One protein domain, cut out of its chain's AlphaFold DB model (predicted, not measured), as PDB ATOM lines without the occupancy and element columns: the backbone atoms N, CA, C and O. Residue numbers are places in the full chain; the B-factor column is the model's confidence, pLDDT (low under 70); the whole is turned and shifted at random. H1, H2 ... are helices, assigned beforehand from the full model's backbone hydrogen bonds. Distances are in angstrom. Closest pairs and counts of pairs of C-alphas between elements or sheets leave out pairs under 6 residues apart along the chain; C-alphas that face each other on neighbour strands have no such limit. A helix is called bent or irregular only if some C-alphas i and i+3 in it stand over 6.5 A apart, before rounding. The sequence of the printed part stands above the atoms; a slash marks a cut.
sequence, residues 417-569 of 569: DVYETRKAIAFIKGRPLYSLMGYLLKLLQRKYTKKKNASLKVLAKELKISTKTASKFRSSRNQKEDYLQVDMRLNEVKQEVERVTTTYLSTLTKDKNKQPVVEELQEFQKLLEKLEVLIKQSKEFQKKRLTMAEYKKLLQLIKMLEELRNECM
ATOM      1  N   ASP A 417      98.643 -25.035 125.235       84.44
ATOM      2  CA  ASP A 417      99.192 -24.881 123.888       84.44
ATOM      3  C   ASP A 417      98.131 -25.186 122.825       84.44
ATOM      4  O   ASP A 417      98.040 -24.498 121.802       84.44
ATOM      5  N   VAL A 418      97.283 -26.187 123.085       86.00
ATOM      6  CA  VAL A 418      96.153 -26.553 122.219       86.00
ATOM      7  C   VAL A 418      95.154 -25.401 122.140       86.00
ATOM      8  O   VAL A 418      94.744 -25.006 121.046       86.00
ATOM      9  N   TYR A 419      94.801 -24.813 123.285       87.25
ATOM     10  CA  TYR A 419      93.886 -23.679 123.353       87.25
ATOM     11  C   TYR A 419      94.413 -22.464 122.586       87.25
ATOM     12  O   TYR A 419      93.691 -21.896 121.762       87.25
ATOM     13  N   GLU A 420      95.657 -22.051 122.841       84.12
ATOM     14  CA  GLU A 420      96.229 -20.873 122.184       84.12
ATOM     15  C   GLU A 420      96.397 -21.097 120.675       84.12
ATOM     16  O   GLU A 420      96.103 -20.191 119.890       84.12
ATOM     17  N   THR A 421      96.729 -22.321 120.246       84.62
ATOM     18  CA  THR A 421      96.771 -22.662 118.818       84.62
ATOM     19  C   THR A 421      95.384 -22.576 118.178       84.62
ATOM     20  O   THR A 421      95.211 -21.879 117.177       84.62
ATOM     21  N   ARG A 422      94.356 -23.198 118.775       84.56
ATOM     22  CA  ARG A 422      92.968 -23.130 118.273       84.56
ATOM     23  C   ARG A 422      92.442 -21.707 118.206       84.56
ATOM     24  O   ARG A 422      91.783 -21.319 117.244       84.56
ATOM     25  N   LYS A 423      92.746 -20.902 119.219       84.81
ATOM     26  CA  LYS A 423      92.399 -19.481 119.271       84.81
ATOM     27  C   LYS A 423      93.084 -18.695 118.154       84.81
ATOM     28  O   LYS A 423      92.431 -17.852 117.536       84.81
ATOM     29  N   ALA A 424      94.354 -18.981 117.861       83.50
ATOM     30  CA  ALA A 424      95.063 -18.384 116.736       83.50
ATOM     31  C   ALA A 424      94.441 -18.803 115.391       83.50
ATOM     32  O   ALA A 424      94.123 -17.937 114.576       83.50
ATOM     33  N   ILE A 425      94.151 -20.093 115.191       83.75
ATOM     34  CA  ILE A 425      93.449 -20.595 113.995       83.75
ATOM     35  C   ILE A 425      92.092 -19.897 113.833       83.75
ATOM     36  O   ILE A 425      91.786 -19.373 112.761       83.75
ATOM     37  N   ALA A 426      91.292 -19.826 114.900       82.69
ATOM     38  CA  ALA A 426      89.986 -19.169 114.890       82.69
ATOM     39  C   ALA A 426      90.092 -17.671 114.556       82.69
ATOM     40  O   ALA A 426      89.253 -17.135 113.828       82.69
ATOM     41  N   PHE A 427      91.133 -16.990 115.038       82.00
ATOM     42  CA  PHE A 427      91.400 -15.595 114.697       82.00
ATOM     43  C   PHE A 427      91.679 -15.416 113.196       82.00
ATOM     44  O   PHE A 427      91.086 -14.532 112.566       82.00
ATOM     45  N   ILE A 428      92.520 -16.279 112.611       78.06
ATOM     46  CA  ILE A 428      92.866 -16.228 111.183       78.06
ATOM     47  C   ILE A 428      91.653 -16.586 110.311       78.06
ATOM     48  O   ILE A 428      91.369 -15.873 109.341       78.06
ATOM     49  N   LYS A 429      90.896 -17.634 110.672       78.50
ATOM     50  CA  LYS A 429      89.643 -18.011 109.990       78.50
ATOM     51  C   LYS A 429      88.637 -16.855 110.009       78.50
ATOM     52  O   LYS A 429      88.078 -16.498 108.973       78.50
ATOM     53  N   GLY A 430      88.457 -16.220 111.170       75.62
ATOM     54  CA  GLY A 430      87.380 -15.262 111.404       75.62
ATOM     55  C   GLY A 430      87.513 -13.926 110.669       75.62
ATOM     56  O   GLY A 430      86.541 -13.456 110.078       75.62
ATOM     57  N   ARG A 431      88.678 -13.266 110.713       76.31
ATOM     58  CA  ARG A 431      88.828 -11.910 110.137       76.31
ATOM     59  C   ARG A 431      89.624 -11.895 108.835       76.31
ATOM     60  O   ARG A 431      89.044 -11.491 107.826       76.31
ATOM     61  N   PRO A 432      90.911 -12.280 108.821       78.88
ATOM     62  CA  PRO A 432      91.738 -12.174 107.620       78.88
ATOM     63  C   PRO A 432      91.215 -13.024 106.460       78.88
ATOM     64  O   PRO A 432      90.940 -12.496 105.378       78.88
ATOM     65  N   LEU A 433      90.994 -14.320 106.701       80.94
ATOM     66  CA  LEU A 433      90.638 -15.267 105.653       80.94
ATOM     67  C   LEU A 433      89.224 -15.029 105.116       80.94
ATOM     68  O   LEU A 433      89.036 -14.852 103.912       80.94
ATOM     69  N   TYR A 434      88.232 -14.916 106.002       83.69
ATOM     70  CA  TYR A 434      86.858 -14.614 105.600       83.69
ATOM     71  C   TYR A 434      86.751 -13.298 104.806       83.69
ATOM     72  O   TYR A 434      86.018 -13.207 103.814       83.69
ATOM     73  N   SER A 435      87.509 -12.272 105.208       81.56
ATOM     74  CA  SER A 435      87.577 -10.986 104.502       81.56
ATOM     75  C   SER A 435      88.212 -11.123 103.117       81.56
ATOM     76  O   SER A 435      87.687 -10.561 102.152       81.56
ATOM     77  N   LEU A 436      89.304 -11.885 102.993       85.19
ATOM     78  CA  LEU A 436      89.956 -12.192 101.717       85.19
ATOM     79  C   LEU A 436      88.999 -12.912 100.758       85.19
ATOM     80  O   LEU A 436      88.825 -12.472  99.621       85.19
ATOM     81  N   MET A 437      88.311 -13.955 101.225       86.69
ATOM     82  CA  MET A 437      87.351 -14.715 100.416       86.69
ATOM     83  C   MET A 437      86.160 -13.855  99.997       86.69
ATOM     84  O   MET A 437      85.777 -13.842  98.829       86.69
ATOM     85  N   GLY A 438      85.605 -13.068 100.924       86.62
ATOM     86  CA  GLY A 438      84.526 -12.128 100.622       86.62
ATOM     87  C   GLY A 438      84.944 -11.043  99.625       86.62
ATOM     88  O   GLY A 438      84.124 -10.576  98.831       86.62
ATOM     89  N   TYR A 439      86.217 -10.645  99.640       86.38
ATOM     90  CA  TYR A 439      86.767  -9.708  98.673       86.38
ATOM     91  C   TYR A 439      86.918 -10.354  97.291       86.38
ATOM     92  O   TYR A 439      86.344  -9.847  96.327       86.38
ATOM     93  N   LEU A 440      87.570 -11.517  97.201       87.94
ATOM     94  CA  LEU A 440      87.716 -12.283  95.960       87.94
ATOM     95  C   LEU A 440      86.358 -12.602  95.316       87.94
ATOM     96  O   LEU A 440      86.183 -12.402  94.113       87.94
ATOM     97  N   LEU A 441      85.366 -13.002  96.117       89.69
ATOM     98  CA  LEU A 441      84.005 -13.287  95.658       89.69
ATOM     99  C   LEU A 441      83.377 -12.072  94.968       89.69
ATOM    100  O   LEU A 441      82.857 -12.184  93.856       89.69
ATOM    101  N   LYS A 442      83.499 -10.883  95.574       89.19
ATOM    102  CA  LYS A 442      83.021  -9.631  94.966       89.19
ATOM    103  C   LYS A 442      83.722  -9.347  93.640       89.19
ATOM    104  O   LYS A 442      83.070  -8.870  92.712       89.19
ATOM    105  N   LEU A 443      85.018  -9.636  93.520       89.00
ATOM    106  CA  LEU A 443      85.758  -9.428  92.272       89.00
ATOM    107  C   LEU A 443      85.273 -10.346  91.153       89.00
ATOM    108  O   LEU A 443      85.018  -9.873  90.042       89.00
ATOM    109  N   LEU A 444      85.094 -11.633  91.450       88.12
ATOM    110  CA  LEU A 444      84.565 -12.609  90.499       88.12
ATOM    111  C   LEU A 444      83.149 -12.233  90.046       88.12
ATOM    112  O   LEU A 444      82.883 -12.163  88.844       88.12
ATOM    113  N   GLN A 445      82.266 -11.899  90.992       90.56
ATOM    114  CA  GLN A 445      80.895 -11.466  90.710       90.56
ATOM    115  C   GLN A 445      80.872 -10.195  89.849       90.56
ATOM    116  O   GLN A 445      80.171 -10.141  88.836       90.56
ATOM    117  N   ARG A 446      81.699  -9.188  90.167       88.56
ATOM    118  CA  ARG A 446      81.858  -7.982  89.332       88.56
ATOM    119  C   ARG A 446      82.248  -8.330  87.906       88.56
ATOM    120  O   ARG A 446      81.631  -7.860  86.951       88.56
ATOM    121  N   LYS A 447      83.256  -9.179  87.749       86.94
ATOM    122  CA  LYS A 447      83.762  -9.602  86.443       86.94
ATOM    123  C   LYS A 447      82.696 -10.324  85.622       86.94
ATOM    124  O   LYS A 447      82.527  -9.998  84.448       86.94
ATOM    125  N   TYR A 448      81.941 -11.217  86.260       88.50
ATOM    126  CA  TYR A 448      80.805 -11.907  85.656       88.50
ATOM    127  C   TYR A 448      79.740 -10.912  85.169       88.50
ATOM    128  O   TYR A 448      79.380 -10.928  83.994       88.50
ATOM    129  N   THR A 449      79.304  -9.974  86.022       88.50
ATOM    130  CA  THR A 449      78.257  -8.985  85.674       88.50
ATOM    131  C   THR A 449      78.642  -8.006  84.562       88.50
ATOM    132  O   THR A 449      77.776  -7.587  83.790       88.50
ATOM    133  N   LYS A 450      79.922  -7.620  84.476       85.81
ATOM    134  CA  LYS A 450      80.403  -6.680  83.454       85.81
ATOM    135  C   LYS A 450      80.503  -7.315  82.086       85.81
ATOM    136  O   LYS A 450      80.142  -6.689  81.099       85.81
ATOM    137  N   LYS A 451      81.049  -8.529  82.026       81.56
ATOM    138  CA  LYS A 451      81.329  -9.162  80.743       81.56
ATOM    139  C   LYS A 451      80.073  -9.835  80.179       81.56
ATOM    140  O   LYS A 451      79.872  -9.800  78.967       81.56
ATOM    141  N   LYS A 452      79.205 -10.401  81.030       85.25
ATOM    142  CA  LYS A 452      78.003 -11.107  80.572       85.25
ATOM    143  C   LYS A 452      76.940 -10.124  80.078       85.25
ATOM    144  O   LYS A 452      76.413  -9.312  80.848       85.25
ATOM    145  N   ASN A 453      76.581 -10.245  78.800       88.81
ATOM    146  CA  ASN A 453      75.506  -9.475  78.182       88.81
ATOM    147  C   ASN A 453      74.131 -10.067  78.541       88.81
ATOM    148  O   ASN A 453      73.516 -10.779  77.755       88.81
ATOM    149  N   ALA A 454      73.685  -9.836  79.774       91.12
ATOM    150  CA  ALA A 454      72.378 -10.265  80.273       91.12
ATOM    151  C   ALA A 454      71.665  -9.130  81.022       91.12
ATOM    152  O   ALA A 454      72.286  -8.134  81.417       91.12
ATOM    153  N   SER A 455      70.359  -9.278  81.252       94.94
ATOM    154  CA  SER A 455      69.603  -8.331  82.077       94.94
ATOM    155  C   SER A 455      70.064  -8.382  83.539       94.94
ATOM    156  O   SER A 455      70.533  -9.412  84.033       94.94
ATOM    157  N   LEU A 456      69.899  -7.275  84.271       93.81
ATOM    158  CA  LEU A 456      70.268  -7.216  85.690       93.81
ATOM    159  C   LEU A 456      69.511  -8.250  86.538       93.81
ATOM    160  O   LEU A 456      70.077  -8.766  87.497       93.81
ATOM    161  N   LYS A 457      68.264  -8.582  86.174       95.62
ATOM    162  CA  LYS A 457      67.460  -9.611  86.854       95.62
ATOM    163  C   LYS A 457      68.065 -11.008  86.686       95.62
ATOM    164  O   LYS A 457      68.163 -11.741  87.666       95.62
ATOM    165  N   VAL A 458      68.514 -11.353  85.476       95.62
ATOM    166  CA  VAL A 458      69.170 -12.644  85.201       95.62
ATOM    167  C   VAL A 458      70.484 -12.747  85.970       95.62
ATOM    168  O   VAL A 458      70.705 -13.730  86.671       95.62
ATOM    169  N   LEU A 459      71.316 -11.702  85.921       92.50
ATOM    170  CA  LEU A 459      72.584 -11.660  86.656       92.50
ATOM    171  C   LEU A 459      72.387 -11.785  88.172       92.50
ATOM    172  O   LEU A 459      73.107 -12.534  88.826       92.50
ATOM    173  N   ALA A 460      71.410 -11.062  88.723       93.25
ATOM    174  CA  ALA A 460      71.053 -11.113  90.135       93.25
ATOM    175  C   ALA A 460      70.634 -12.526  90.569       93.25
ATOM    176  O   ALA A 460      71.129 -13.029  91.576       93.25
ATOM    177  N   LYS A 461      69.781 -13.189  89.774       95.50
ATOM    178  CA  LYS A 461      69.310 -14.555  90.036       95.50
ATOM    179  C   LYS A 461      70.451 -15.575  90.003       95.50
ATOM    180  O   LYS A 461      70.575 -16.371  90.924       95.50
ATOM    181  N   GLU A 462      71.289 -15.544  88.966       92.19
ATOM    182  CA  GLU A 462      72.392 -16.503  88.802       92.19
ATOM    183  C   GLU A 462      73.462 -16.376  89.890       92.19
ATOM    184  O   GLU A 462      73.999 -17.387  90.338       92.19
ATOM    185  N   LEU A 463      73.760 -15.147  90.319       91.75
ATOM    186  CA  LEU A 463      74.758 -14.866  91.354       91.75
ATOM    187  C   LEU A 463      74.181 -14.856  92.775       91.75
ATOM    188  O   LEU A 463      74.926 -14.587  93.711       91.75
ATOM    189  N   LYS A 464      72.870 -15.086  92.945       93.94
ATOM    190  CA  LYS A 464      72.165 -14.973  94.235       93.94
ATOM    191  C   LYS A 464      72.417 -13.627  94.946       93.94
ATOM    192  O   LYS A 464      72.589 -13.568  96.161       93.94
ATOM    193  N   ILE A 465      72.428 -12.526  94.191       93.50
ATOM    194  CA  ILE A 465      72.600 -11.156  94.710       93.50
ATOM    195  C   ILE A 465      71.401 -10.272  94.363       93.50
ATOM    196  O   ILE A 465      70.605 -10.594  93.488       93.50
ATOM    197  N   SER A 466      71.288  -9.107  95.003       96.12
ATOM    198  CA  SER A 466      70.263  -8.125  94.627       96.12
ATOM    199  C   SER A 466      70.542  -7.496  93.252       96.12
ATOM    200  O   SER A 466      71.696  -7.315  92.849       96.12
ATOM    201  N   THR A 467      69.489  -7.062  92.556       95.50
ATOM    202  CA  THR A 467      69.596  -6.292  91.299       95.50
ATOM    203  C   THR A 467      70.386  -4.994  91.481       95.50
ATOM    204  O   THR A 467      71.176  -4.623  90.613       95.50
ATOM    205  N   LYS A 468      70.248  -4.338  92.642       94.88
ATOM    206  CA  LYS A 468      71.032  -3.154  93.031       94.88
ATOM    207  C   LYS A 468      72.527  -3.473  93.111       94.88
ATOM    208  O   LYS A 468      73.345  -2.702  92.611       94.88
ATOM    209  N   THR A 469      72.891  -4.612  93.701       91.88
ATOM    210  CA  THR A 469      74.285  -5.078  93.773       91.88
ATOM    211  C   THR A 469      74.829  -5.389  92.381       91.88
ATOM    212  O   THR A 469      75.910  -4.915  92.039       91.88
ATOM    213  N   ALA A 470      74.065  -6.109  91.553       92.50
ATOM    214  CA  ALA A 470      74.449  -6.412  90.174       92.50
ATOM    215  C   ALA A 470      74.675  -5.135  89.338       92.50
ATOM    216  O   ALA A 470      75.653  -5.049  88.598       92.50
ATOM    217  N   SER A 471      73.820  -4.119  89.509       93.94
ATOM    218  CA  SER A 471      73.971  -2.808  88.861       93.94
ATOM    219  C   SER A 471      75.274  -2.111  89.269       93.94
ATOM    220  O   SER A 471      76.084  -1.761  88.411       93.94
ATOM    221  N   LYS A 472      75.542  -2.006  90.582       91.38
ATOM    222  CA  LYS A 472      76.795  -1.433  91.113       91.38
ATOM    223  C   LYS A 472      78.038  -2.160  90.600       91.38
ATOM    224  O   LYS A 472      79.075  -1.553  90.348       91.38
ATOM    225  N   PHE A 473      77.956  -3.480  90.488       91.19
ATOM    226  CA  PHE A 473      79.051  -4.300  89.995       91.19
ATOM    227  C   PHE A 473      79.329  -4.073  88.508       91.19
ATOM    228  O   PHE A 473      80.496  -3.985  88.119       91.19
ATOM    229  N   ARG A 474      78.277  -3.898  87.704       89.25
ATOM    230  CA  ARG A 474      78.392  -3.570  86.282       89.25
ATOM    231  C   ARG A 474      79.017  -2.186  86.054       89.25
ATOM    232  O   ARG A 474      79.801  -2.044  85.121       89.25
ATOM    233  N   SER A 475      78.742  -1.201  86.912       88.12
ATOM    234  CA  SER A 475      79.205   0.187  86.740       88.12
ATOM    235  C   SER A 475      80.582   0.531  87.335       88.12
ATOM    236  O   SER A 475      81.084   1.624  87.079       88.12
ATOM    237  N   SER A 476      81.235  -0.354  88.105       84.12
ATOM    238  CA  SER A 476      82.542  -0.030  88.720       84.12
ATOM    239  C   SER A 476      83.648   0.202  87.668       84.12
ATOM    240  O   SER A 476      83.590  -0.392  86.593       84.12
ATOM    241  N   ARG A 477      84.685   1.017  87.937       67.19
ATOM    242  CA  ARG A 477      85.705   1.366  86.914       67.19
ATOM    243  C   ARG A 477      87.100   0.722  87.034       67.19
ATOM    244  O   ARG A 477      87.730   0.591  85.996       67.19
ATOM    245  N   ASN A 478      87.533   0.151  88.164       64.50
ATOM    246  CA  ASN A 478      88.897  -0.418  88.282       64.50
ATOM    247  C   ASN A 478      88.918  -1.905  88.673       64.50
ATOM    248  O   ASN A 478      88.315  -2.284  89.663       64.50
ATOM    249  N   GLN A 479      89.609  -2.755  87.894       65.31
ATOM    250  CA  GLN A 479      89.807  -4.190  88.200       65.31
ATOM    251  C   GLN A 479      91.265  -4.571  88.503       65.31
ATOM    252  O   GLN A 479      91.497  -5.601  89.124       65.31
ATOM    253  N   LYS A 480      92.255  -3.792  88.046       68.25
ATOM    254  CA  LYS A 480      93.679  -4.101  88.280       68.25
ATOM    255  C   LYS A 480      94.076  -3.887  89.743       68.25
ATOM    256  O   LYS A 480      94.667  -4.781  90.337       68.25
ATOM    257  N   GLU A 481      93.690  -2.749  90.323       67.19
ATOM    258  CA  GLU A 481      93.910  -2.434  91.746       67.19
ATOM    259  C   GLU A 481      93.250  -3.471  92.661       67.19
ATOM    260  O   GLU A 481      93.812  -3.870  93.679       67.19
ATOM    261  N   ASP A 482      92.094  -3.981  92.234       77.81
ATOM    262  CA  ASP A 482      91.324  -4.970  92.968       77.81
ATOM    263  C   ASP A 482      92.118  -6.284  93.178       77.81
ATOM    264  O   ASP A 482      92.130  -6.814  94.282       77.81
ATOM    265  N   TYR A 483      92.839  -6.799  92.172       80.31
ATOM    266  CA  TYR A 483      93.619  -8.043  92.323       80.31
ATOM    267  C   TYR A 483      94.936  -7.867  93.082       80.31
ATOM    268  O   TYR A 483      95.342  -8.790  93.783       80.31
ATOM    269  N   LEU A 484      95.576  -6.697  92.998       81.19
ATOM    270  CA  LEU A 484      96.758  -6.404  93.814       81.19
ATOM    271  C   LEU A 484      96.411  -6.472  95.310       81.19
ATOM    272  O   LEU A 484      97.153  -7.053  96.094       81.19
ATOM    273  N   GLN A 485      95.235  -5.961  95.691       81.81
ATOM    274  CA  GLN A 485      94.741  -6.066  97.067       81.81
ATOM    275  C   GLN A 485      94.444  -7.512  97.495       81.81
ATOM    276  O   GLN A 485      94.637  -7.838  98.665       81.81
ATOM    277  N   VAL A 486      93.985  -8.382  96.583       83.75
ATOM    278  CA  VAL A 486      93.835  -9.824  96.873       83.75
ATOM    279  C   VAL A 486      95.193 -10.438  97.189       83.75
ATOM    280  O   VAL A 486      95.309 -11.137  98.188       83.75
ATOM    281  N   ASP A 487      96.205 -10.160  96.367       82.75
ATOM    282  CA  ASP A 487      97.544 -10.731  96.528       82.75
ATOM    283  C   ASP A 487      98.213 -10.263  97.824       82.75
ATOM    284  O   ASP A 487      98.760 -11.078  98.563       82.75
ATOM    285  N   MET A 488      98.100  -8.971  98.151       84.31
ATOM    286  CA  MET A 488      98.588  -8.433  99.425       84.31
ATOM    287  C   MET A 488      97.928  -9.125 100.622       84.31
ATOM    288  O   MET A 488      98.624  -9.617 101.505       84.31
ATOM    289  N   ARG A 489      96.595  -9.235 100.625       85.56
ATOM    290  CA  ARG A 489      95.851  -9.888 101.715       85.56
ATOM    291  C   ARG A 489      96.124 -11.385 101.807       85.56
ATOM    292  O   ARG A 489      96.150 -11.929 102.904       85.56
ATOM    293  N   LEU A 490      96.311 -12.063 100.675       87.06
ATOM    294  CA  LEU A 490      96.719 -13.465 100.660       87.06
ATOM    295  C   LEU A 490      98.086 -13.630 101.331       87.06
ATOM    296  O   LEU A 490      98.239 -14.514 102.166       87.06
ATOM    297  N   ASN A 491      99.046 -12.760 101.015       85.56
ATOM    298  CA  ASN A 491     100.366 -12.791 101.644       85.56
ATOM    299  C   ASN A 491     100.298 -12.506 103.151       85.56
ATOM    300  O   ASN A 491     100.963 -13.201 103.910       85.56
ATOM    301  N   GLU A 492      99.462 -11.563 103.599       85.75
ATOM    302  CA  GLU A 492      99.219 -11.319 105.033       85.75
ATOM    303  C   GLU A 492      98.689 -12.578 105.739       85.75
ATOM    304  O   GLU A 492      99.187 -12.959 106.798       85.75
ATOM    305  N   VAL A 493      97.706 -13.259 105.138       83.31
ATOM    306  CA  VAL A 493      97.158 -14.511 105.684       83.31
ATOM    307  C   VAL A 493      98.231 -15.599 105.727       83.31
ATOM    308  O   VAL A 493      98.366 -16.260 106.752       83.31
ATOM    309  N   LYS A 494      99.016 -15.769 104.655       86.94
ATOM    310  CA  LYS A 494     100.109 -16.753 104.596       86.94
ATOM    311  C   LYS A 494     101.154 -16.514 105.677       86.94
ATOM    312  O   LYS A 494     101.510 -17.455 106.372       86.94
ATOM    313  N   GLN A 495     101.605 -15.272 105.839       87.88
ATOM    314  CA  GLN A 495     102.587 -14.914 106.864       87.88
ATOM    315  C   GLN A 495     102.065 -15.229 108.265       87.88
ATOM    316  O   GLN A 495     102.797 -15.762 109.091       87.88
ATOM    317  N   GLU A 496     100.790 -14.951 108.531       85.12
ATOM    318  CA  GLU A 496     100.195 -15.241 109.833       85.12
ATOM    319  C   GLU A 496     100.047 -16.750 110.077       85.12
ATOM    320  O   GLU A 496     100.293 -17.237 111.182       85.12
ATOM    321  N   VAL A 497      99.712 -17.511 109.035       84.50
ATOM    322  CA  VAL A 497      99.659 -18.977 109.088       84.50
ATOM    323  C   VAL A 497     101.042 -19.555 109.323       84.50
ATOM    324  O   VAL A 497     101.189 -20.408 110.189       84.50
ATOM    325  N   GLU A 498     102.053 -19.089 108.597       86.31
ATOM    326  CA  GLU A 498     103.446 -19.506 108.749       86.31
ATOM    327  C   GLU A 498     103.974 -19.160 110.142       86.31
ATOM    328  O   GLU A 498     104.634 -19.985 110.774       86.31
ATOM    329  N   ARG A 499     103.605 -17.991 110.678       87.06
ATOM    330  CA  ARG A 499     103.929 -17.588 112.048       87.06
ATOM    331  C   ARG A 499     103.335 -18.560 113.064       87.06
ATOM    332  O   ARG A 499     104.068 -19.038 113.927       87.06
ATOM    333  N   VAL A 500     102.040 -18.872 112.969       83.12
ATOM    334  CA  VAL A 500     101.368 -19.832 113.869       83.12
ATOM    335  C   VAL A 500     101.978 -21.224 113.703       83.12
ATOM    336  O   VAL A 500     102.377 -21.846 114.680       83.12
ATOM    337  N   THR A 501     102.151 -21.668 112.464       83.44
ATOM    338  CA  THR A 501     102.778 -22.943 112.102       83.44
ATOM    339  C   THR A 501     104.159 -23.063 112.756       83.44
ATOM    340  O   THR A 501     104.394 -23.996 113.507       83.44
ATOM    341  N   THR A 502     105.044 -22.085 112.577       85.56
ATOM    342  CA  THR A 502     106.405 -22.096 113.140       85.56
ATOM    343  C   THR A 502     106.404 -22.026 114.669       85.56
ATOM    344  O   THR A 502     107.139 -22.768 115.327       85.56
ATOM    345  N   THR A 503     105.552 -21.166 115.240       83.25
ATOM    346  CA  THR A 503     105.433 -20.983 116.697       83.25
ATOM    347  C   THR A 503     104.998 -22.276 117.383       83.25
ATOM    348  O   THR A 503     105.533 -22.604 118.437       83.25
ATOM    349  N   TYR A 504     104.060 -23.018 116.786       79.56
ATOM    350  CA  TYR A 504     103.427 -24.151 117.455       79.56
ATOM    351  C   TYR A 504     103.902 -25.521 116.944       79.56
ATOM    352  O   TYR A 504     104.043 -26.429 117.748       79.56
ATOM    353  N   LEU A 505     104.258 -25.737 115.671       78.12
ATOM    354  CA  LEU A 505     104.720 -27.073 115.228       78.12
ATOM    355  C   LEU A 505     105.992 -27.542 115.941       78.12
ATOM    356  O   LEU A 505     106.134 -28.741 116.190       78.12
ATOM    357  N   SER A 506     106.892 -26.628 116.304       74.69
ATOM    358  CA  SER A 506     108.107 -26.983 117.047       74.69
ATOM    359  C   SER A 506     107.810 -27.533 118.452       74.69
ATOM    360  O   SER A 506     108.568 -28.367 118.951       74.69
ATOM    361  N   THR A 507     106.688 -27.131 119.064       71.75
ATOM    362  CA  THR A 507     106.233 -27.597 120.385       71.75
ATOM    363  C   THR A 507     105.207 -28.731 120.303       71.75
ATOM    364  O   THR A 507     105.174 -29.582 121.192       71.75
ATOM    365  N   LEU A 508     104.397 -28.789 119.238       74.31
ATOM    366  CA  LEU A 508     103.314 -29.764 119.060       74.31
ATOM    367  C   LEU A 508     103.808 -31.135 118.566       74.31
ATOM    368  O   LEU A 508     103.267 -32.156 118.972       74.31
ATOM    369  N   THR A 509     104.845 -31.191 117.725       74.06
ATOM    370  CA  THR A 509     105.271 -32.441 117.047       74.06
ATOM    371  C   THR A 509     105.878 -33.506 117.962       74.06
ATOM    372  O   THR A 509     106.005 -34.659 117.554       74.06
ATOM    373  N   LYS A 510     106.247 -33.152 119.196       78.38
ATOM    374  CA  LYS A 510     106.872 -34.084 120.147       78.38
ATOM    375  C   LYS A 510     105.871 -34.779 121.073       78.38
ATOM    376  O   LYS A 510     106.238 -35.762 121.711       78.38
ATOM    377  N   ASP A 511     104.633 -34.295 121.151       80.94
ATOM    378  CA  ASP A 511     103.627 -34.779 122.097       80.94
ATOM    379  C   ASP A 511     102.419 -35.362 121.353       80.94
ATOM    380  O   ASP A 511     101.667 -34.642 120.694       80.94
ATOM    381  N   LYS A 512     102.203 -36.678 121.493       78.44
ATOM    382  CA  LYS A 512     101.060 -37.377 120.880       78.44
ATOM    383  C   LYS A 512      99.717 -36.776 121.304       78.44
ATOM    384  O   LYS A 512      98.776 -36.809 120.516       78.44
ATOM    385  N   ASN A 513      99.627 -36.173 122.491       74.12
ATOM    386  CA  ASN A 513      98.397 -35.533 122.961       74.12
ATOM    387  C   ASN A 513      98.043 -34.256 122.189       74.12
ATOM    388  O   ASN A 513      96.915 -33.776 122.276       74.12
ATOM    389  N   LYS A 514      98.989 -33.718 121.415       81.62
ATOM    390  CA  LYS A 514      98.829 -32.498 120.621       81.62
ATOM    391  C   LYS A 514      98.608 -32.772 119.128       81.62
ATOM    392  O   LYS A 514      98.348 -31.839 118.368       81.62
ATOM    393  N   GLN A 515      98.617 -34.045 118.720       81.12
ATOM    394  CA  GLN A 515      98.329 -34.494 117.353       81.12
ATOM    395  C   GLN A 515      97.015 -33.936 116.759       81.12
ATOM    396  O   GLN A 515      97.046 -33.501 115.608       81.12
ATOM    397  N   PRO A 516      95.895 -33.832 117.507       80.62
ATOM    398  CA  PRO A 516      94.654 -33.245 116.993       80.62
ATOM    399  C   PRO A 516      94.813 -31.827 116.439       80.62
ATOM    400  O   PRO A 516      94.218 -31.457 115.432       80.62
ATOM    401  N   VAL A 517      95.643 -31.016 117.089       81.81
ATOM    402  CA  VAL A 517      95.882 -29.630 116.673       81.81
ATOM    403  C   VAL A 517      96.760 -29.574 115.434       81.81
ATOM    404  O   VAL A 517      96.587 -28.697 114.591       81.81
ATOM    405  N   VAL A 518      97.692 -30.518 115.305       84.44
ATOM    406  CA  VAL A 518      98.487 -30.679 114.086       84.44
ATOM    407  C   VAL A 518      97.570 -31.028 112.912       84.44
ATOM    408  O   VAL A 518      97.711 -30.428 111.849       84.44
ATOM    409  N   GLU A 519      96.595 -31.919 113.111       86.00
ATOM    410  CA  GLU A 519      95.571 -32.250 112.109       86.00
ATOM    411  C   GLU A 519      94.744 -31.010 111.724       86.00
ATOM    412  O   GLU A 519      94.643 -30.691 110.540       86.00
ATOM    413  N   GLU A 520      94.250 -30.239 112.702       84.94
ATOM    414  CA  GLU A 520      93.518 -28.985 112.449       84.94
ATOM    415  C   GLU A 520      94.360 -27.952 111.670       84.94
ATOM    416  O   GLU A 520      93.855 -27.275 110.768       84.94
ATOM    417  N   LEU A 521      95.655 -27.827 111.987       84.62
ATOM    418  CA  LEU A 521      96.585 -26.955 111.259       84.62
ATOM    419  C   LEU A 521      96.810 -27.438 109.821       84.62
ATOM    420  O   LEU A 521      96.826 -26.618 108.903       84.62
ATOM    421  N   GLN A 522      96.952 -28.746 109.607       86.56
ATOM    422  CA  GLN A 522      97.113 -29.332 108.273       86.56
ATOM    423  C   GLN A 522      95.853 -29.159 107.420       86.56
ATOM    424  O   GLN A 522      95.941 -28.814 106.242       86.56
ATOM    425  N   GLU A 523      94.667 -29.358 107.997       86.94
ATOM    426  CA  GLU A 523      93.399 -29.061 107.327       86.94
ATOM    427  C   GLU A 523      93.304 -27.585 106.942       86.94
ATOM    428  O   GLU A 523      92.883 -27.243 105.832       86.94
ATOM    429  N   PHE A 524      93.755 -26.700 107.830       83.94
ATOM    430  CA  PHE A 524      93.778 -25.274 107.560       83.94
ATOM    431  C   PHE A 524      94.754 -24.895 106.435       83.94
ATOM    432  O   PHE A 524      94.402 -24.098 105.564       83.94
ATOM    433  N   GLN A 525      95.940 -25.506 106.391       86.56
ATOM    434  CA  GLN A 525      96.895 -25.342 105.291       86.56
ATOM    435  C   GLN A 525      96.306 -25.812 103.955       86.56
ATOM    436  O   GLN A 525      96.339 -25.064 102.977       86.56
ATOM    437  N   LYS A 526      95.650 -26.981 103.923       88.62
ATOM    438  CA  LYS A 526      94.942 -27.477 102.726       88.62
ATOM    439  C   LYS A 526      93.869 -26.499 102.244       88.62
ATOM    440  O   LYS A 526      93.669 -26.327 101.041       88.62
ATOM    441  N   LEU A 527      93.159 -25.847 103.164       86.31
ATOM    442  CA  LEU A 527      92.154 -24.843 102.817       86.31
ATOM    443  C   LEU A 527      92.787 -23.616 102.143       86.31
ATOM    444  O   LEU A 527      92.239 -23.092 101.168       86.31
ATOM    445  N   LEU A 528      93.953 -23.177 102.617       85.25
ATOM    446  CA  LEU A 528      94.701 -22.082 101.998       85.25
ATOM    447  C   LEU A 528      95.209 -22.455 100.611       85.25
ATOM    448  O   LEU A 528      95.024 -21.676  99.681       85.25
ATOM    449  N   GLU A 529      95.747 -23.660 100.436       89.00
ATOM    450  CA  GLU A 529      96.168 -24.166  99.125       89.00
ATOM    451  C   GLU A 529      95.003 -24.173  98.124       89.00
ATOM    452  O   GLU A 529      95.138 -23.677  97.000       89.00
ATOM    453  N   LYS A 530      93.816 -24.642  98.540       88.44
ATOM    454  CA  LYS A 530      92.592 -24.557  97.722       88.44
ATOM    455  C   LYS A 530      92.284 -23.108  97.327       88.44
ATOM    456  O   LYS A 530      91.986 -22.838  96.161       88.44
ATOM    457  N   LEU A 531      92.366 -22.166  98.269       85.81
ATOM    458  CA  LEU A 531      92.119 -20.749  97.997       85.81
ATOM    459  C   LEU A 531      93.152 -20.155  97.026       85.81
ATOM    460  O   LEU A 531      92.786 -19.382  96.140       85.81
ATOM    461  N   GLU A 532      94.422 -20.531  97.140       87.75
ATOM    462  CA  GLU A 532      95.482 -20.107  96.223       87.75
ATOM    463  C   GLU A 532      95.234 -20.577  94.794       87.75
ATOM    464  O   GLU A 532      95.364 -19.790  93.849       87.75
ATOM    465  N   VAL A 533      94.816 -21.834  94.628       90.38
ATOM    466  CA  VAL A 533      94.428 -22.386  93.326       90.38
ATOM    467  C   VAL A 533      93.262 -21.590  92.737       90.38
ATOM    468  O   VAL A 533      93.334 -21.176  91.577       90.38
ATOM    469  N   LEU A 534      92.231 -21.285  93.536       86.12
ATOM    470  CA  LEU A 534      91.097 -20.461  93.100       86.12
ATOM    471  C   LEU A 534      91.531 -19.040  92.707       86.12
ATOM    472  O   LEU A 534      91.068 -18.503  91.696       86.12
ATOM    473  N   ILE A 535      92.448 -18.425  93.460       85.94
ATOM    474  CA  ILE A 535      93.011 -17.110  93.127       85.94
ATOM    475  C   ILE A 535      93.783 -17.187  91.807       85.94
ATOM    476  O   ILE A 535      93.561 -16.347  90.932       85.94
ATOM    477  N   LYS A 536      94.627 -18.202  91.607       90.31
ATOM    478  CA  LYS A 536      95.375 -18.406  90.359       90.31
ATOM    479  C   LYS A 536      94.433 -18.560  89.161       90.31
ATOM    480  O   LYS A 536      94.560 -17.807  88.197       90.31
ATOM    481  N   GLN A 537      93.428 -19.430  89.264       88.38
ATOM    482  CA  GLN A 537      92.399 -19.617  88.233       88.38
ATOM    483  C   GLN A 537      91.615 -18.321  87.971       88.38
ATOM    484  O   GLN A 537      91.341 -17.959  86.827       88.38
ATOM    485  N   SER A 538      91.304 -17.541  89.011       86.50
ATOM    486  CA  SER A 538      90.581 -16.271  88.854       86.50
ATOM    487  C   SER A 538      91.343 -15.223  88.025       86.50
ATOM    488  O   SER A 538      90.722 -14.392  87.334       86.50
ATOM    489  N   LYS A 539      92.682 -15.250  88.091       86.75
ATOM    490  CA  LYS A 539      93.567 -14.331  87.365       86.75
ATOM    491  C   LYS A 539      93.542 -14.594  85.859       86.75
ATOM    492  O   LYS A 539      93.612 -13.631  85.097       86.75
ATOM    493  N   GLU A 540      93.319 -15.830  85.415       87.19
ATOM    494  CA  GLU A 540      93.237 -16.184  83.986       87.19
ATOM    495  C   GLU A 540      92.157 -15.379  83.250       87.19
ATOM    496  O   GLU A 540      92.353 -14.896  82.134       87.19
ATOM    497  N   PHE A 541      91.044 -15.087  83.924       83.19
ATOM    498  CA  PHE A 541      89.948 -14.320  83.331       83.19
ATOM    499  C   PHE A 541      90.261 -12.816  83.155       83.19
ATOM    500  O   PHE A 541      89.419 -12.065  82.647       83.19
ATOM    501  N   GLN A 542      91.405 -12.308  83.652       78.38
ATOM    502  CA  GLN A 542      91.717 -10.866  83.660       78.38
ATOM    503  C   GLN A 542      91.824 -10.282  82.245       78.38
ATOM    504  O   GLN A 542      91.308  -9.193  82.009       78.38
ATOM    505  N   LYS A 543      92.442 -11.003  81.303       68.38
ATOM    506  CA  LYS A 543      92.959 -10.398  80.064       68.38
ATOM    507  C   LYS A 543      92.098 -10.594  78.804       68.38
ATOM    508  O   LYS A 543      92.432 -10.018  77.779       68.38
ATOM    509  N   LYS A 544      90.993 -11.353  78.844       69.19
ATOM    510  CA  LYS A 544      90.220 -11.717  77.629       69.19
ATOM    511  C   LYS A 544      88.723 -11.413  77.731       69.19
ATOM    512  O   LYS A 544      88.167 -11.398  78.831       69.19
ATOM    513  N   ARG A 545      88.044 -11.172  76.599       76.75
ATOM    514  CA  ARG A 545      86.578 -11.345  76.518       76.75
ATOM    515  C   ARG A 545      86.262 -12.810  76.827       76.75
ATOM    516  O   ARG A 545      87.017 -13.678  76.415       76.75
ATOM    517  N   LEU A 546      85.192 -13.055  77.579       84.31
ATOM    518  CA  LEU A 546      84.832 -14.404  78.010       84.31
ATOM    519  C   LEU A 546      83.889 -15.051  76.997       84.31
ATOM    520  O   LEU A 546      82.876 -14.459  76.621       84.31
ATOM    521  N   THR A 547      84.214 -16.272  76.602       86.12
ATOM    522  CA  THR A 547      83.333 -17.212  75.907       86.12
ATOM    523  C   THR A 547      82.248 -17.740  76.854       86.12
ATOM    524  O   THR A 547      82.359 -17.657  78.080       86.12
ATOM    525  N   MET A 548      81.190 -18.344  76.305       82.88
ATOM    526  CA  MET A 548      80.134 -18.975  77.113       82.88
ATOM    527  C   MET A 548      80.653 -20.097  78.021       82.88
ATOM    528  O   MET A 548      80.191 -20.226  79.157       82.88
ATOM    529  N   ALA A 549      81.641 -20.867  77.563       85.88
ATOM    530  CA  ALA A 549      82.298 -21.883  78.381       85.88
ATOM    531  C   ALA A 549      83.059 -21.254  79.563       85.88
ATOM    532  O   ALA A 549      82.957 -21.729  80.693       85.88
ATOM    533  N   GLU A 550      83.758 -20.141  79.334       86.31
ATOM    534  CA  GLU A 550      84.470 -19.420  80.393       86.31
ATOM    535  C   GLU A 550      83.519 -18.769  81.409       86.31
ATOM    536  O   GLU A 550      83.850 -18.725  82.592       86.31
ATOM    537  N   TYR A 551      82.313 -18.335  81.011       85.12
ATOM    538  CA  TYR A 551      81.294 -17.900  81.981       85.12
ATOM    539  C   TYR A 551      80.830 -19.031  82.890       85.12
ATOM    540  O   TYR A 551      80.672 -18.808  84.090       85.12
ATOM    541  N   LYS A 552      80.613 -20.235  82.342       87.62
ATOM    542  CA  LYS A 552      80.242 -21.407  83.148       87.62
ATOM    543  C   LYS A 552      81.342 -21.735  84.160       87.62
ATOM    544  O   LYS A 552      81.037 -21.897  85.339       87.62
ATOM    545  N   LYS A 553      82.610 -21.721  83.729       88.19
ATOM    546  CA  LYS A 553      83.773 -21.894  84.617       88.19
ATOM    547  C   LYS A 553      83.839 -20.810  85.699       88.19
ATOM    548  O   LYS A 553      84.005 -21.125  86.870       88.19
ATOM    549  N   LEU A 554      83.641 -19.540  85.341       86.19
ATOM    550  CA  LEU A 554      83.638 -18.433  86.304       86.19
ATOM    551  C   LEU A 554      82.517 -18.574  87.348       86.19
ATOM    552  O   LEU A 554      82.742 -18.310  88.527       86.19
ATOM    553  N   LEU A 555      81.324 -19.009  86.935       87.00
ATOM    554  CA  LEU A 555      80.211 -19.264  87.851       87.00
ATOM    555  C   LEU A 555      80.494 -20.452  88.782       87.00
ATOM    556  O   LEU A 555      80.141 -20.399  89.956       87.00
ATOM    557  N   GLN A 556      81.151 -21.501  88.282       91.69
ATOM    558  CA  GLN A 556      81.596 -22.627  89.104       91.69
ATOM    559  C   GLN A 556      82.608 -22.182  90.169       91.69
ATOM    560  O   GLN A 556      82.441 -22.530  91.331       91.69
ATOM    561  N   LEU A 557      83.583 -21.336  89.813       87.81
ATOM    562  CA  LEU A 557      84.544 -20.783  90.778       87.81
ATOM    563  C   LEU A 557      83.876 -19.946  91.871       87.81
ATOM    564  O   LEU A 557      84.282 -20.008  93.027       87.81
ATOM    565  N   ILE A 558      82.847 -19.171  91.516       88.12
ATOM    566  CA  ILE A 558      82.051 -18.408  92.488       88.12
ATOM    567  C   ILE A 558      81.393 -19.357  93.496       88.12
ATOM    568  O   ILE A 558      81.492 -19.108  94.694       88.12
ATOM    569  N   LYS A 559      80.789 -20.459  93.030       90.50
ATOM    570  CA  LYS A 559      80.169 -21.467  93.906       90.50
ATOM    571  C   LYS A 559      81.190 -22.152  94.814       90.50
ATOM    572  O   LYS A 559      80.978 -22.186  96.018       90.50
ATOM    573  N   MET A 560      82.321 -22.594  94.260       89.19
ATOM    574  CA  MET A 560      83.401 -23.214  95.042       89.19
ATOM    575  C   MET A 560      83.928 -22.272  96.133       89.19
ATOM    576  O   MET A 560      84.223 -22.702  97.241       89.19
ATOM    577  N   LEU A 561      84.031 -20.971  95.844       84.62
ATOM    578  CA  LEU A 561      84.467 -19.985  96.832       84.62
ATOM    579  C   LEU A 561      83.404 -19.714  97.907       84.62
ATOM    580  O   LEU A 561      83.758 -19.432  99.050       84.62
ATOM    581  N   GLU A 562      82.116 -19.774  97.561       86.12
ATOM    582  CA  GLU A 562      81.017 -19.701  98.532       86.12
ATOM    583  C   GLU A 562      81.004 -20.924  99.454       86.12
ATOM    584  O   GLU A 562      80.884 -20.755 100.665       86.12
ATOM    585  N   GLU A 563      81.186 -22.124  98.902       88.62
ATOM    586  CA  GLU A 563      81.321 -23.378  99.655       88.62
ATOM    587  C   GLU A 563      82.512 -23.310 100.615       88.62
ATOM    588  O   GLU A 563      82.323 -23.430 101.821       88.62
ATOM    589  N   LEU A 564      83.703 -22.962 100.114       83.38
ATOM    590  CA  LEU A 564      84.907 -22.824 100.937       83.38
ATOM    591  C   LEU A 564      84.737 -21.762 102.037       83.38
ATOM    592  O   LEU A 564      85.264 -21.894 103.141       83.38
ATOM    593  N   ARG A 565      84.010 -20.673 101.747       83.19
ATOM    594  CA  ARG A 565      83.727 -19.613 102.727       83.19
ATOM    595  C   ARG A 565      82.771 -20.098 103.815       83.19
ATOM    596  O   ARG A 565      82.885 -19.628 104.944       83.19
ATOM    597  N   ASN A 566      81.844 -20.991 103.478       83.88
ATOM    598  CA  ASN A 566      80.952 -21.621 104.443       83.88
ATOM    599  C   ASN A 566      81.683 -22.687 105.268       83.88
ATOM    600  O   ASN A 566      81.437 -22.746 106.458       83.88
ATOM    601  N   GLU A 567      82.621 -23.447 104.686       83.19
ATOM    602  CA  GLU A 567      83.504 -24.372 105.429       83.19
ATOM    603  C   GLU A 567      84.379 -23.646 106.471       83.19
ATOM    604  O   GLU A 567      84.809 -24.230 107.462       83.19
ATOM    605  N   CYS A 568      84.674 -22.363 106.241       76.44
ATOM    606  CA  CYS A 568      85.435 -21.527 107.171       76.44
ATOM    607  C   CYS A 568      84.609 -20.969 108.345       76.44
ATOM    608  O   CYS A 568      85.222 -20.472 109.294       76.44
ATOM    609  N   MET A 569      83.273 -20.956 108.244       76.06
ATOM    610  CA  MET A 569      82.356 -20.487 109.296       76.06
ATOM    611  C   MET A 569      81.973 -21.639 110.210       76.06
ATOM    612  O   MET A 569      81.909 -21.378 111.432       76.06
TER     613      MET A 569
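Overview. This is residues 417 to 569 of the 569 residues of an uncharacterized protein of Enterococcus phoeniculicola ATCC BAA-412 (UniProt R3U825). Picture a rod-shaped bundle of long helices: H1, H4 and H5 run along its length, and H6 folds back beside the H1b half of H1. At the H1a end, H4 and H5 form a helical hairpin that packs on H1a; at the other end H3 packs across the end of H1b, with short H2 beside H3. The printed part has 153 residues and six named helices, H1 to H6 in order, with no named strand; the class is all helix. It is only just loose, close to compact, with a radius of gyration of the C-alphas of 18.1 A and spans of 58 by 25 by 25 A.

Arrangement. Start at the hub, H1, residues 417 to 451, assigned as one helix by its hydrogen bonds but bent: C-alphas 429 and 432 are 6.6 A apart, and its arms H1a, residues 417 to 429, and H1b, residues 432 to 451, stand at a shallow tilt of 21 degrees. H4, residues 480 to 508, touches H1a with residues 493 to 504 alone, opposite ways at 6 degrees; the closest C-alphas, Thr 421 and Tyr 504, are 7.0 A apart. With residues 482 to 493 alone H4 touches H1b, closest at C-alphas 432 and 493, 6.2 A. H5, residues 512 to 540, touches H1a the same way at 16 degrees, closest at C-alphas 418 and 517, 6.3 A. H4 and H5 form a hairpin, closest at C-alphas 508 and 514, 5.5 A. H6, residues 548 to 567, touches H1b opposite ways at a shallow tilt of 20 degrees, closest at C-alphas 441 and 558, 6.3 A. It forms a hairpin with H5, closest at C-alphas 534 and 557, 7.0 A. H3, residues 467 to 475, touches H1b about perpendicular, at 77 degrees, closest at C-alphas 450 and 474, 4.7 A. H2, residues 456 to 462, touches H3, closest at C-alphas 460 and 467, 5.2 A. H4 and H6 are apart. Each O i to N i+4 pair is within hydrogen-bond range in H1a, H1b, H2, H3 and H6, against 23 of 25 in H4 and 22 of 25 in H5.

Along the chain. Find C-alpha 417 at (99.192, -24.881, 123.888); from there H1a runs 18.2 A and H1b 29.0 A. H2 and H3 follow, 10.0 A and 12.5 A long. H4 runs 41.2 A, with a kink of 25 degrees near residue 502, and is only just irregular: C-alphas 503 and 506 are 6.6 A apart. H5, 43.3 A, is irregular, with C-alphas 513 and 516 7.4 A apart. H6, 29.0 A, ends at C-alpha 567, (83.504, -24.372, 105.429).

Size, cuts and confidence. The C-alphas farthest apart, Ser 455 and Lys 510, are 59.2 A apart. The printed part has no cut and no long link. Confidence is under 70 at residues 477 to 481 and 543 to 544.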